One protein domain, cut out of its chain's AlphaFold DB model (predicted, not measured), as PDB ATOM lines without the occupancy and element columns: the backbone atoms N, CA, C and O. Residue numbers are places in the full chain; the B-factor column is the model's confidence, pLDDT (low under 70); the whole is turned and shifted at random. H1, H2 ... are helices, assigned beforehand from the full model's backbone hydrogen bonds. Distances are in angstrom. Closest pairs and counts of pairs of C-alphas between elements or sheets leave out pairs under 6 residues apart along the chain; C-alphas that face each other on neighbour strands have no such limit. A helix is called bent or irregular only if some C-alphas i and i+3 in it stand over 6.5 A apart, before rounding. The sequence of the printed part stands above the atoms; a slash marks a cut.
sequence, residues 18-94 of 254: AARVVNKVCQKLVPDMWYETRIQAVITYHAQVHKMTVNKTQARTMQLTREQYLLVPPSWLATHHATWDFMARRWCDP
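What this domain is: This is residues 18 to 94 of the 254 residues of an uncharacterized protein of Eragrostis curvula (weeping love grass) (UniProt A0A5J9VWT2). One long helix, H1, makes the longest axis; its first part, residues 18 to 33, sticks out free, while the rest of the chain folds back and wraps round its later part. There the short helices H2 and H3 pack on different sides of H1, and H4 packs on H3, set crosswise to H1. The printed part has 77 residues with four named helices, in the order H1, H2, H3, H4, and no named strand; the class is all helix. The whole is elongated, spanning 45 by 27 by 26 A, and only just loose, close to compact, with a radius of gyration of the C-alphas of 13.8 A.

How they stand to each other: H1, residues 18 to 48, touches H2, residues 56 to 59, with residues 39 to 43 alone; the closest C-alphas, those of Ile 39 and Ala 59, are 5.7 A apart. H1 touches H3, residues 66 to 70, with residues 41 to 45 alone, the closest C-alphas being those of Ala 41 and Tyr 69 at 6.6 A. H3 touches H4, residues 81 to 92, where the C-alphas of Arg 66 and Ala 88 are the closest, at 5.6 A. H1 and H4 are close but not clearly touching: their closest C-alphas, those of Arg 38 and Trp 91, are 7.8 A apart. Their lines are about perpendicular, at 80 degrees. H2 is apart from both H3 and H4. Every backbone O i to N i+4 pair is within hydrogen-bond range in H3 and H4, and 25 of 27 are in H1; H2, with four residues, is too short for such a pair.

Where its parts are: H1 begins with C-alpha 18 at (-13.065, 52.274, 37.902) and ends with C-alpha 48 at (12.622, 21.239, 29.603), 41.1 A from first to last C-alpha. It has a kink of 34 degrees near residue 25. It is neither bent nor irregular, but only just: C-alphas 27 and 30 are 6.2 A apart. H2 measures 5.1 A and H3 6.3 A from first to last C-alpha. H4 runs 16.3 A, from C-alpha 81 at (-2.983, 22.546, 39.989) to C-alpha 92 at (-6.875, 19.703, 24.433).

The domain as a whole: The two C-alphas farthest apart are those of Ala 18 and Lys 51, at 45.3 A. Without the free residues 18 to 33, the body of 61 residues spans 28 by 25 by 18 A. The printed part has no cut, and the links H1 to H2, H2 to H3 and H3 to H4 are short, with 7, 6 and 10 residues. The mean pLDDT of the printed part is 92.7, and no printed residue is under 70.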
ATOM      1  N   ALA A  18     -14.230  53.143  37.858       86.56
ATOM      2  CA  ALA A  18     -13.065  52.274  37.902       86.56
ATOM      3  C   ALA A  18     -13.463  50.808  37.705       86.56
ATOM      4  O   ALA A  18     -12.894  50.143  36.841       86.56
ATOM      5  N   ALA A  19     -14.497  50.321  38.395       86.94
ATOM      6  CA  ALA A  19     -15.009  48.963  38.224       86.94
ATOM      7  C   ALA A  19     -15.461  48.698  36.780       86.94
ATOM      8  O   ALA A  19     -15.151  47.653  36.206       86.94
ATOM      9  N   ARG A  20     -16.143  49.657  36.140       86.69
ATOM     10  CA  ARG A  20     -16.551  49.547  34.731       86.69
ATOM     11  C   ARG A  20     -15.349  49.458  33.793       86.69
ATOM     12  O   ARG A  20     -15.355  48.647  32.865       86.69
ATOM     13  N   VAL A  21     -14.322  50.277  34.022       86.19
ATOM     14  CA  VAL A  21     -13.083  50.262  33.232       86.19
ATOM     15  C   VAL A  21     -12.335  48.947  33.434       86.19
ATOM     16  O   VAL A  21     -11.989  48.306  32.443       86.19
ATOM     17  N   VAL A  22     -12.145  48.512  34.681       87.38
ATOM     18  CA  VAL A  22     -11.480  47.246  35.020       87.38
ATOM     19  C   VAL A  22     -12.201  46.083  34.354       87.38
ATOM     20  O   VAL A  22     -11.572  45.346  33.605       87.38
ATOM     21  N   ASN A  23     -13.524  45.975  34.502       88.12
ATOM     22  CA  ASN A  23     -14.304  44.915  33.860       88.12
ATOM     23  C   ASN A  23     -14.131  44.912  32.336       88.12
ATOM     24  O   ASN A  23     -13.878  43.865  31.737       88.12
ATOM     25  N   LYS A  24     -14.191  46.086  31.697       86.44
ATOM     26  CA  LYS A  24     -13.976  46.224  30.250       86.44
ATOM     27  C   LYS A  24     -12.568  45.796  29.824       86.44
ATOM     28  O   LYS A  24     -12.403  45.207  28.758       86.44
ATOM     29  N   VAL A  25     -11.550  46.103  30.622       87.44
ATOM     30  CA  VAL A  25     -10.157  45.740  30.335       87.44
ATOM     31  C   VAL A  25      -9.921  44.247  30.575       87.44
ATOM     32  O   VAL A  25      -9.330  43.581  29.722       87.44
ATOM     33  N   CYS A  26     -10.438  43.690  31.672       88.94
ATOM     34  CA  CYS A  26     -10.343  42.272  32.018       88.94
ATOM     35  C   CYS A  26     -10.958  41.368  30.944       88.94
ATOM     36  O   CYS A  26     -10.362  40.344  30.615       88.94
ATOM     37  N   GLN A  27     -12.073  41.782  30.328       89.38
ATOM     38  CA  GLN A  27     -12.686  41.072  29.195       89.38
ATOM     39  C   GLN A  27     -11.720  40.828  28.027       89.38
ATOM     40  O   GLN A  27     -11.906  39.879  27.272       89.38
ATOM     41  N   LYS A  28     -10.685  41.664  27.874       85.62
ATOM     42  CA  LYS A  28      -9.619  41.464  26.889       85.62
ATOM     43  C   LYS A  28      -8.404  40.753  27.488       85.62
ATOM     44  O   LYS A  28      -7.917  39.786  26.910       85.62
ATOM     45  N   LEU A  29      -7.899  41.242  28.621       91.25
ATOM     46  CA  LEU A  29      -6.615  40.786  29.160       91.25
ATOM     47  C   LEU A  29      -6.648  39.339  29.655       91.25
ATOM     48  O   LEU A  29      -5.655  38.636  29.500       91.25
ATOM     49  N   VAL A  30      -7.767  38.878  30.222       90.06
ATOM     50  CA  VAL A  30      -7.869  37.509  30.749       90.06
ATOM     51  C   VAL A  30      -7.795  36.468  29.620       90.06
ATOM     52  O   VAL A  30      -6.959  35.567  29.715       90.06
ATOM     53  N   PRO A  31      -8.567  36.584  28.517       88.94
ATOM     54  CA  PRO A  31      -8.383  35.714  27.354       88.94
ATOM     55  C   PRO A  31      -6.978  35.779  26.739       88.94
ATOM     56  O   PRO A  31      -6.427  34.735  26.390       88.94
ATOM     57  N   ASP A  32      -6.383  36.974  26.632       90.19
ATOM     58  CA  ASP A  32      -5.028  37.152  26.087       90.19
ATOM     59  C   ASP A  32      -3.985  36.428  26.958       90.19
ATOM     60  O   ASP A  32      -3.153  35.679  26.441       90.19
ATOM     61  N   MET A  33      -4.066  36.586  28.284       93.56
ATOM     62  CA  MET A  33      -3.233  35.867  29.249       93.56
ATOM     63  C   MET A  33      -3.404  34.356  29.096       93.56
ATOM     64  O   MET A  33      -2.413  33.625  29.038       93.56
ATOM     65  N   TRP A  34      -4.648  33.876  28.991       91.31
ATOM     66  CA  TRP A  34      -4.933  32.455  28.820       91.31
ATOM     67  C   TRP A  34      -4.280  31.918  27.535       91.31
ATOM     68  O   TRP A  34      -3.573  30.913  27.569       91.31
ATOM     69  N   TYR A  35      -4.417  32.625  26.413       90.31
ATOM     70  CA  TYR A  35      -3.806  32.235  25.143       90.31
ATOM     71  C   TYR A  35      -2.269  32.234  25.185       90.31
ATOM     72  O   TYR A  35      -1.632  31.284  24.727       90.31
ATOM     73  N   GLU A  36      -1.662  33.278  25.749       93.81
ATOM     74  CA  GLU A  36      -0.205  33.401  25.861       93.81
ATOM     75  C   GLU A  36       0.393  32.337  26.785       93.81
ATOM     76  O   GLU A  36       1.447  31.774  26.481       93.81
ATOM     77  N   THR A  37      -0.319  31.975  27.855       95.25
ATOM     78  CA  THR A  37       0.097  30.903  28.770       95.25
ATOM     79  C   THR A  37       0.217  29.563  28.048       95.25
ATOM     80  O   THR A  37       1.198  28.849  28.254       95.25
ATOM     81  N   ARG A  38      -0.715  29.241  27.137       95.00
ATOM     82  CA  ARG A  38      -0.635  28.026  26.307       95.00
ATOM     83  C   ARG A  38       0.675  27.976  25.523       95.00
ATOM     84  O   ARG A  38       1.360  26.958  25.503       95.00
ATOM     85  N   ILE A  39       1.017  29.086  24.869       95.75
ATOM     86  CA  ILE A  39       2.212  29.188  24.026       95.75
ATOM     87  C   ILE A  39       3.476  29.034  24.875       95.75
ATOM     88  O   ILE A  39       4.389  28.312  24.479       95.75
ATOM     89  N   GLN A  40       3.524  29.673  26.044       96.38
ATOM     90  CA  GLN A  40       4.660  29.540  26.956       96.38
ATOM     91  C   GLN A  40       4.818  28.113  27.479       96.38
ATOM     92  O   GLN A  40       5.943  27.625  27.554       96.38
ATOM     93  N   ALA A  41       3.720  27.414  27.770       96.69
ATOM     94  CA  ALA A  41       3.778  26.018  28.187       96.69
ATOM     95  C   ALA A  41       4.327  25.104  27.080       96.69
ATOM     96  O   ALA A  41       5.177  24.267  27.361       96.69
ATOM     97  N   VAL A  42       3.945  25.320  25.813       97.12
ATOM     98  CA  VAL A  42       4.545  24.614  24.662       97.12
ATOM     99  C   VAL A  42       6.059  24.832  24.607       97.12
ATOM    100  O   VAL A  42       6.821  23.869  24.535       97.12
ATOM    101  N   ILE A  43       6.508  26.090  24.665       97.56
ATOM    102  CA  ILE A  43       7.939  26.435  24.628       97.56
ATOM    103  C   ILE A  43       8.675  25.767  25.794       97.56
ATOM    104  O   ILE A  43       9.717  25.143  25.598       97.56
ATOM    105  N   THR A  44       8.108  25.862  26.997       96.81
ATOM    106  CA  THR A  44       8.686  25.322  28.231       96.81
ATOM    107  C   THR A  44       8.789  23.803  28.178       96.81
ATOM    108  O   THR A  44       9.845  23.262  28.486       96.81
ATOM    109  N   TYR A  45       7.742  23.112  27.725       97.62
ATOM    110  CA  TYR A  45       7.743  21.660  27.566       97.62
ATOM    111  C   TYR A  45       8.834  21.200  26.596       97.62
ATOM    112  O   TYR A  45       9.643  20.337  26.936       97.62
ATOM    113  N   HIS A  46       8.932  21.816  25.415       97.19
ATOM    114  CA  HIS A  46       9.980  21.454  24.462       97.19
ATOM    115  C   HIS A  46      11.386  21.752  24.996       97.19
ATOM    116  O   HIS A  46      12.286  20.931  24.815       97.19
ATOM    117  N   ALA A  47      11.574  22.862  25.711       96.81
ATOM    118  CA  ALA A  47      12.861  23.208  26.302       96.81
ATOM    119  C   ALA A  47      13.254  22.271  27.458       96.81
ATOM    120  O   ALA A  47      14.388  21.798  27.524       96.81
ATOM    121  N   GLN A  48      12.332  21.982  28.376       94.94
ATOM    122  CA  GLN A  48      12.622  21.239  29.603       94.94
ATOM    123  C   GLN A  48      12.589  19.724  29.400       94.94
ATOM    124  O   GLN A  48      13.469  19.041  29.924       94.94
ATOM    125  N   VAL A  49      11.627  19.212  28.630       94.06
ATOM    126  CA  VAL A  49      11.407  17.771  28.429       94.06
ATOM    127  C   VAL A  49      12.136  17.276  27.183       94.06
ATOM    128  O   VAL A  49      12.918  16.336  27.272       94.06
ATOM    129  N   HIS A  50      11.953  17.940  26.036       92.62
ATOM    130  CA  HIS A  50      12.589  17.527  24.774       92.62
ATOM    131  C   HIS A  50      13.996  18.096  24.555       92.62
ATOM    132  O   HIS A  50      14.658  17.701  23.599       92.62
ATOM    133  N   LYS A  51      14.458  19.022  25.408       94.75
ATOM    134  CA  LYS A  51      15.740  19.734  25.248       94.75
ATOM    135  C   LYS A  51      15.880  20.412  23.876       94.75
ATOM    136  O   LYS A  51      16.974  20.525  23.330       94.75
ATOM    137  N   MET A  52      14.762  20.886  23.325       95.00
ATOM    138  CA  MET A  52      14.679  21.559  22.031       95.00
ATOM    139  C   MET A  52      14.256  23.015  22.192       95.00
ATOM    140  O   MET A  52      13.349  23.340  22.957       95.00
ATOM    141  N   THR A  53      14.866  23.896  21.401       95.12
ATOM    142  CA  THR A  53      14.448  25.297  21.336       95.12
ATOM    143  C   THR A  53      13.302  25.447  20.342       95.12
ATOM    144  O   THR A  53      13.462  25.171  19.154       95.12
ATOM    145  N   VAL A  54      12.155  25.918  20.826       96.19
ATOM    146  CA  VAL A  54      10.980  26.250  20.014       96.19
ATOM    147  C   VAL A  54      10.695  27.735  20.174       96.19
ATOM    148  O   VAL A  54      10.539  28.231  21.288       96.19
ATOM    149  N   ASN A  55      10.621  28.467  19.063       95.31
ATOM    150  CA  ASN A  55      10.275  29.884  19.110       95.31
ATOM    151  C   ASN A  55       8.752  30.098  19.174       95.31
ATOM    152  O   ASN A  55       7.947  29.213  18.874       95.31
ATOM    153  N   LYS A  56       8.336  31.323  19.518       93.69
ATOM    154  CA  LYS A  56       6.917  31.685  19.664       93.69
ATOM    155  C   LYS A  56       6.093  31.432  18.395       93.69
ATOM    156  O   LYS A  56       4.914  31.097  18.487       93.69
ATOM    157  N   THR A  57       6.688  31.590  17.213       90.56
ATOM    158  CA  THR A  57       6.004  31.366  15.929       90.56
ATOM    159  C   THR A  57       5.683  29.889  15.721       90.56
ATOM    160  O   THR A  57       4.558  29.573  15.346       90.56
ATOM    161  N   GLN A  58       6.626  28.997  16.026       93.62
ATOM    162  CA  GLN A  58       6.436  27.545  15.967       93.62
ATOM    163  C   GLN A  58       5.450  27.061  17.039       93.62
ATOM    164  O   GLN A  58       4.508  26.329  16.738       93.62
ATOM    165  N   ALA A  59       5.594  27.538  18.278       94.44
ATOM    166  CA  ALA A  59       4.744  27.126  19.396       94.44
ATOM    167  C   ALA A  59       3.248  27.428  19.175       94.44
ATOM    168  O   ALA A  59       2.381  26.704  19.660       94.44
ATOM    169  N   ARG A  60       2.914  28.463  18.388       90.88
ATOM    170  CA  ARG A  60       1.520  28.808  18.046       90.88
ATOM    171  C   ARG A  60       0.773  27.694  17.315       90.88
ATOM    172  O   ARG A  60      -0.450  27.621  17.463       90.88
ATOM    173  N   THR A  61       1.470  26.868  16.534       89.44
ATOM    174  CA  THR A  61       0.877  25.787  15.727       89.44
ATOM    175  C   THR A  61       0.998  24.412  16.369       89.44
ATOM    176  O   THR A  61       0.390  23.470  15.878       89.44
ATOM    177  N   MET A  62       1.763  24.292  17.450       92.44
ATOM    178  CA  MET A  62       1.928  23.045  18.184       92.44
ATOM    179  C   MET A  62       0.792  22.846  19.191       92.44
ATOM    180  O   MET A  62       0.209  23.809  19.715       92.44
ATOM    181  N   GLN A  63       0.511  21.576  19.458       90.81
ATOM    182  CA  GLN A  63      -0.453  21.118  20.443       90.81
ATOM    183  C   GLN A  63       0.241  20.101  21.343       90.81
ATOM    184  O   GLN A  63       0.925  19.207  20.850       90.81
ATOM    185  N   LEU A  64       0.075  20.271  22.651       94.94
ATOM    186  CA  LEU A  64       0.487  19.284  23.638       94.94
ATOM    187  C   LEU A  64      -0.716  18.444  24.063       94.94
ATOM    188  O   LEU A  64      -1.861  18.907  23.998       94.94
ATOM    189  N   THR A  65      -0.447  17.233  24.540       95.88
ATOM    190  CA  THR A  65      -1.435  16.461  25.293       95.88
ATOM    191  C   THR A  65      -1.636  17.070  26.678       95.88
ATOM    192  O   THR A  65      -0.841  17.888  27.156       95.88
ATOM    193  N   ARG A  66      -2.709  16.660  27.354       95.69
ATOM    194  CA  ARG A  66      -2.999  17.113  28.714       95.69
ATOM    195  C   ARG A  66      -1.863  16.744  29.667       95.69
ATOM    196  O   ARG A  66      -1.416  17.588  30.433       95.69
ATOM    197  N   GLU A  67      -1.362  15.517  29.576       96.06
ATOM    198  CA  GLU A  67      -0.264  15.000  30.401       96.06
ATOM    199  C   GLU A  67       0.999  15.840  30.206       96.06
ATOM    200  O   GLU A  67       1.658  16.205  31.174       96.06
ATOM    201  N   GLN A  68       1.292  16.221  28.960       96.94
ATOM    202  CA  GLN A  68       2.428  17.079  28.634       96.94
ATOM    203  C   GLN A  68       2.285  18.484  29.235       96.94
ATOM    204  O   GLN A  68       3.253  18.999  29.791       96.94
ATOM    205  N   TYR A  69       1.094  19.095  29.189       96.44
ATOM    206  CA  TYR A  69       0.856  20.374  29.872       96.44
ATOM    207  C   TYR A  69       1.053  20.258  31.388       96.44
ATOM    208  O   TYR A  69       1.630  21.158  31.999       96.44
ATOM    209  N   LEU A  70       0.608  19.164  32.009       95.25
ATOM    210  CA  LEU A  70       0.714  18.966  33.459       95.25
ATOM    211  C   LEU A  70       2.162  18.842  33.962       95.25
ATOM    212  O   LEU A  70       2.401  19.097  35.139       95.25
ATOM    213  N   LEU A  71       3.127  18.530  33.091       95.38
ATOM    214  CA  LEU A  71       4.554  18.524  33.437       95.38
ATOM    215  C   LEU A  71       5.154  19.929  33.583       95.38
ATOM    216  O   LEU A  71       6.218  20.072  34.179       95.38
ATOM    217  N   VAL A  72       4.501  20.958  33.036       95.19
ATOM    218  CA  VAL A  72       5.045  22.323  32.958       95.19
ATOM    219  C   VAL A  72       4.054  23.389  33.449       95.19
ATOM    220  O   VAL A  72       3.727  24.321  32.707       95.19
ATOM    221  N   PRO A  73       3.555  23.295  34.696       94.06
ATOM    222  CA  PRO A  73       2.721  24.351  35.249       94.06
ATOM    223  C   PRO A  73       3.518  25.666  35.311       94.06
ATOM    224  O   PRO A  73       4.669  25.669  35.761       94.06
ATOM    225  N   PRO A  74       2.942  26.802  34.883       91.75
ATOM    226  CA  PRO A  74       3.609  28.085  35.040       91.75
ATOM    227  C   PRO A  74       3.754  28.412  36.532       91.75
ATOM    228  O   PRO A  74       2.896  28.051  37.336       91.75
ATOM    229  N   SER A  75       4.815  29.130  36.909       90.56
ATOM    230  CA  SER A  75       5.150  29.397  38.320       90.56
ATOM    231  C   SER A  75       4.005  30.022  39.123       90.56
ATOM    232  O   SER A  75       3.778  29.651  40.270       90.56
ATOM    233  N   TRP A  76       3.227  30.913  38.510       89.50
ATOM    234  CA  TRP A  76       2.075  31.572  39.133       89.50
ATOM    235  C   TRP A  76       0.823  30.677  39.257       89.50
ATOM    236  O   TRP A  76      -0.118  31.054  39.948       89.50
ATOM    237  N   LEU A  77       0.814  29.478  38.658       91.69
ATOM    238  CA  LEU A  77      -0.171  28.412  38.919       91.69
ATOM    239  C   LEU A  77       0.448  27.183  39.591       91.69
ATOM    240  O   LEU A  77      -0.242  26.176  39.743       91.69
ATOM    241  N   ALA A  78       1.713  27.237  40.016       84.25
ATOM    242  CA  ALA A  78       2.407  26.073  40.564       84.25
ATOM    243  C   ALA A  78       1.710  25.495  41.807       84.25
ATOM    244  O   ALA A  78       1.776  24.296  42.031       84.25
ATOM    245  N   THR A  79       1.003  26.325  42.577       89.94
ATOM    246  CA  THR A  79       0.206  25.915  43.746       89.94
ATOM    247  C   THR A  79      -1.285  25.715  43.441       89.94
ATOM    248  O   THR A  79      -2.045  25.308  44.312       89.94
ATOM    249  N   HIS A  80      -1.717  25.972  42.202       92.19
ATOM    250  CA  HIS A  80      -3.117  25.957  41.763       92.19
ATOM    251  C   HIS A  80      -3.338  24.896  40.671       92.19
ATOM    252  O   HIS A  80      -3.830  25.181  39.575       92.19
ATOM    253  N   HIS A  81      -2.970  23.645  40.964       90.62
ATOM    254  CA  HIS A  81      -2.983  22.546  39.989       90.62
ATOM    255  C   HIS A  81      -4.351  22.293  39.348       90.62
ATOM    256  O   HIS A  81      -4.416  22.018  38.153       90.62
ATOM    257  N   ALA A  82      -5.446  22.422  40.105       94.75
ATOM    258  CA  ALA A  82      -6.796  22.242  39.568       94.75
ATOM    259  C   ALA A  82      -7.125  23.279  38.477       94.75
ATOM    260  O   ALA A  82      -7.716  22.941  37.452       94.75
ATOM    261  N   THR A  83      -6.687  24.528  38.665       94.25
ATOM    262  CA  THR A  83      -6.838  25.598  37.672       94.25
ATOM    263  C   THR A  83      -6.004  25.308  36.430       94.25
ATOM    264  O   THR A  83      -6.504  25.434  35.313       94.25
ATOM    265  N   TRP A  84      -4.755  24.869  36.611       95.50
ATOM    266  CA  TRP A  84      -3.890  24.494  35.492       95.50
ATOM    267  C   TRP A  84      -4.460  23.326  34.681       95.50
ATOM    268  O   TRP A  84      -4.528  23.392  33.454       95.50
ATOM    269  N   ASP A  85      -4.946  22.292  35.363       95.50
ATOM    270  CA  ASP A  85      -5.570  21.134  34.734       95.50
ATOM    271  C   ASP A  85      -6.837  21.514  33.956       95.50
ATOM    272  O   ASP A  85      -7.033  21.068  32.827       95.50
ATOM    273  N   PHE A  86      -7.673  22.397  34.509       95.12
ATOM    274  CA  PHE A  86      -8.834  22.935  33.800       95.12
ATOM    275  C   PHE A  86      -8.432  23.650  32.498       95.12
ATOM    276  O   PHE A  86      -9.022  23.399  31.443       95.12
ATOM    277  N   MET A  87      -7.403  24.503  32.549       94.56
ATOM    278  CA  MET A  87      -6.890  25.199  31.365       94.56
ATOM    279  C   MET A  87      -6.353  24.213  30.321       94.56
ATOM    280  O   MET A  87      -6.710  24.324  29.147       94.56
ATOM    281  N   ALA A  88      -5.559  23.226  30.748       94.94
ATOM    282  CA  ALA A  88      -5.000  22.193  29.881       94.94
ATOM    283  C   ALA A  88      -6.097  21.383  29.178       94.94
ATOM    284  O   ALA A  88      -6.063  21.234  27.956       94.94
ATOM    285  N   ARG A  89      -7.122  20.937  29.918       95.12
ATOM    286  CA  ARG A  89      -8.288  20.239  29.348       95.12
ATOM    287  C   ARG A  89      -8.959  21.065  28.257       95.12
ATOM    288  O   ARG A  89      -9.256  20.530  27.195       95.12
ATOM    289  N   ARG A  90      -9.155  22.368  28.484       92.75
ATOM    290  CA  ARG A  90      -9.808  23.245  27.505       92.75
ATOM    291  C   ARG A  90      -8.995  23.419  26.221       92.75
ATOM    292  O   ARG A  90      -9.588  23.553  25.159       92.75
ATOM    293  N   TRP A  91      -7.666  23.412  26.287       92.88
ATOM    294  CA  TRP A  91      -6.826  23.489  25.085       92.88
ATOM    295  C   TRP A  91      -6.701  22.164  24.331       92.88
ATOM    296  O   TRP A  91      -6.404  22.173  23.135       92.88
ATOM    297  N   CYS A  92      -6.882  21.041  25.024       93.06
ATOM    298  CA  CYS A  92      -6.875  19.703  24.433       93.06
ATOM    299  C   CYS A  92      -8.248  19.280  23.889       93.06
ATOM    300  O   CYS A  92      -8.319  18.288  23.170       93.06
ATOM    301  N   ASP A  93      -9.312  20.017  24.211       93.06
ATOM    302  CA  ASP A  93     -10.649  19.831  23.655       93.06
ATOM    303  C   ASP A  93     -10.621  19.988  22.115       93.06
ATOM    304  O   ASP A  93     -10.315  21.082  21.616       93.06
ATOM    305  N   PRO A  94     -10.925  18.920  21.347       88.69
ATOM    306  CA  PRO A  94     -10.904  18.961  19.888       88.69
ATOM    307  C   PRO A  94     -11.855  20.012  19.316       88.69
ATOM    308  O   PRO A  94     -11.523  20.671  18.330       88.69
TER     309      PRO A  94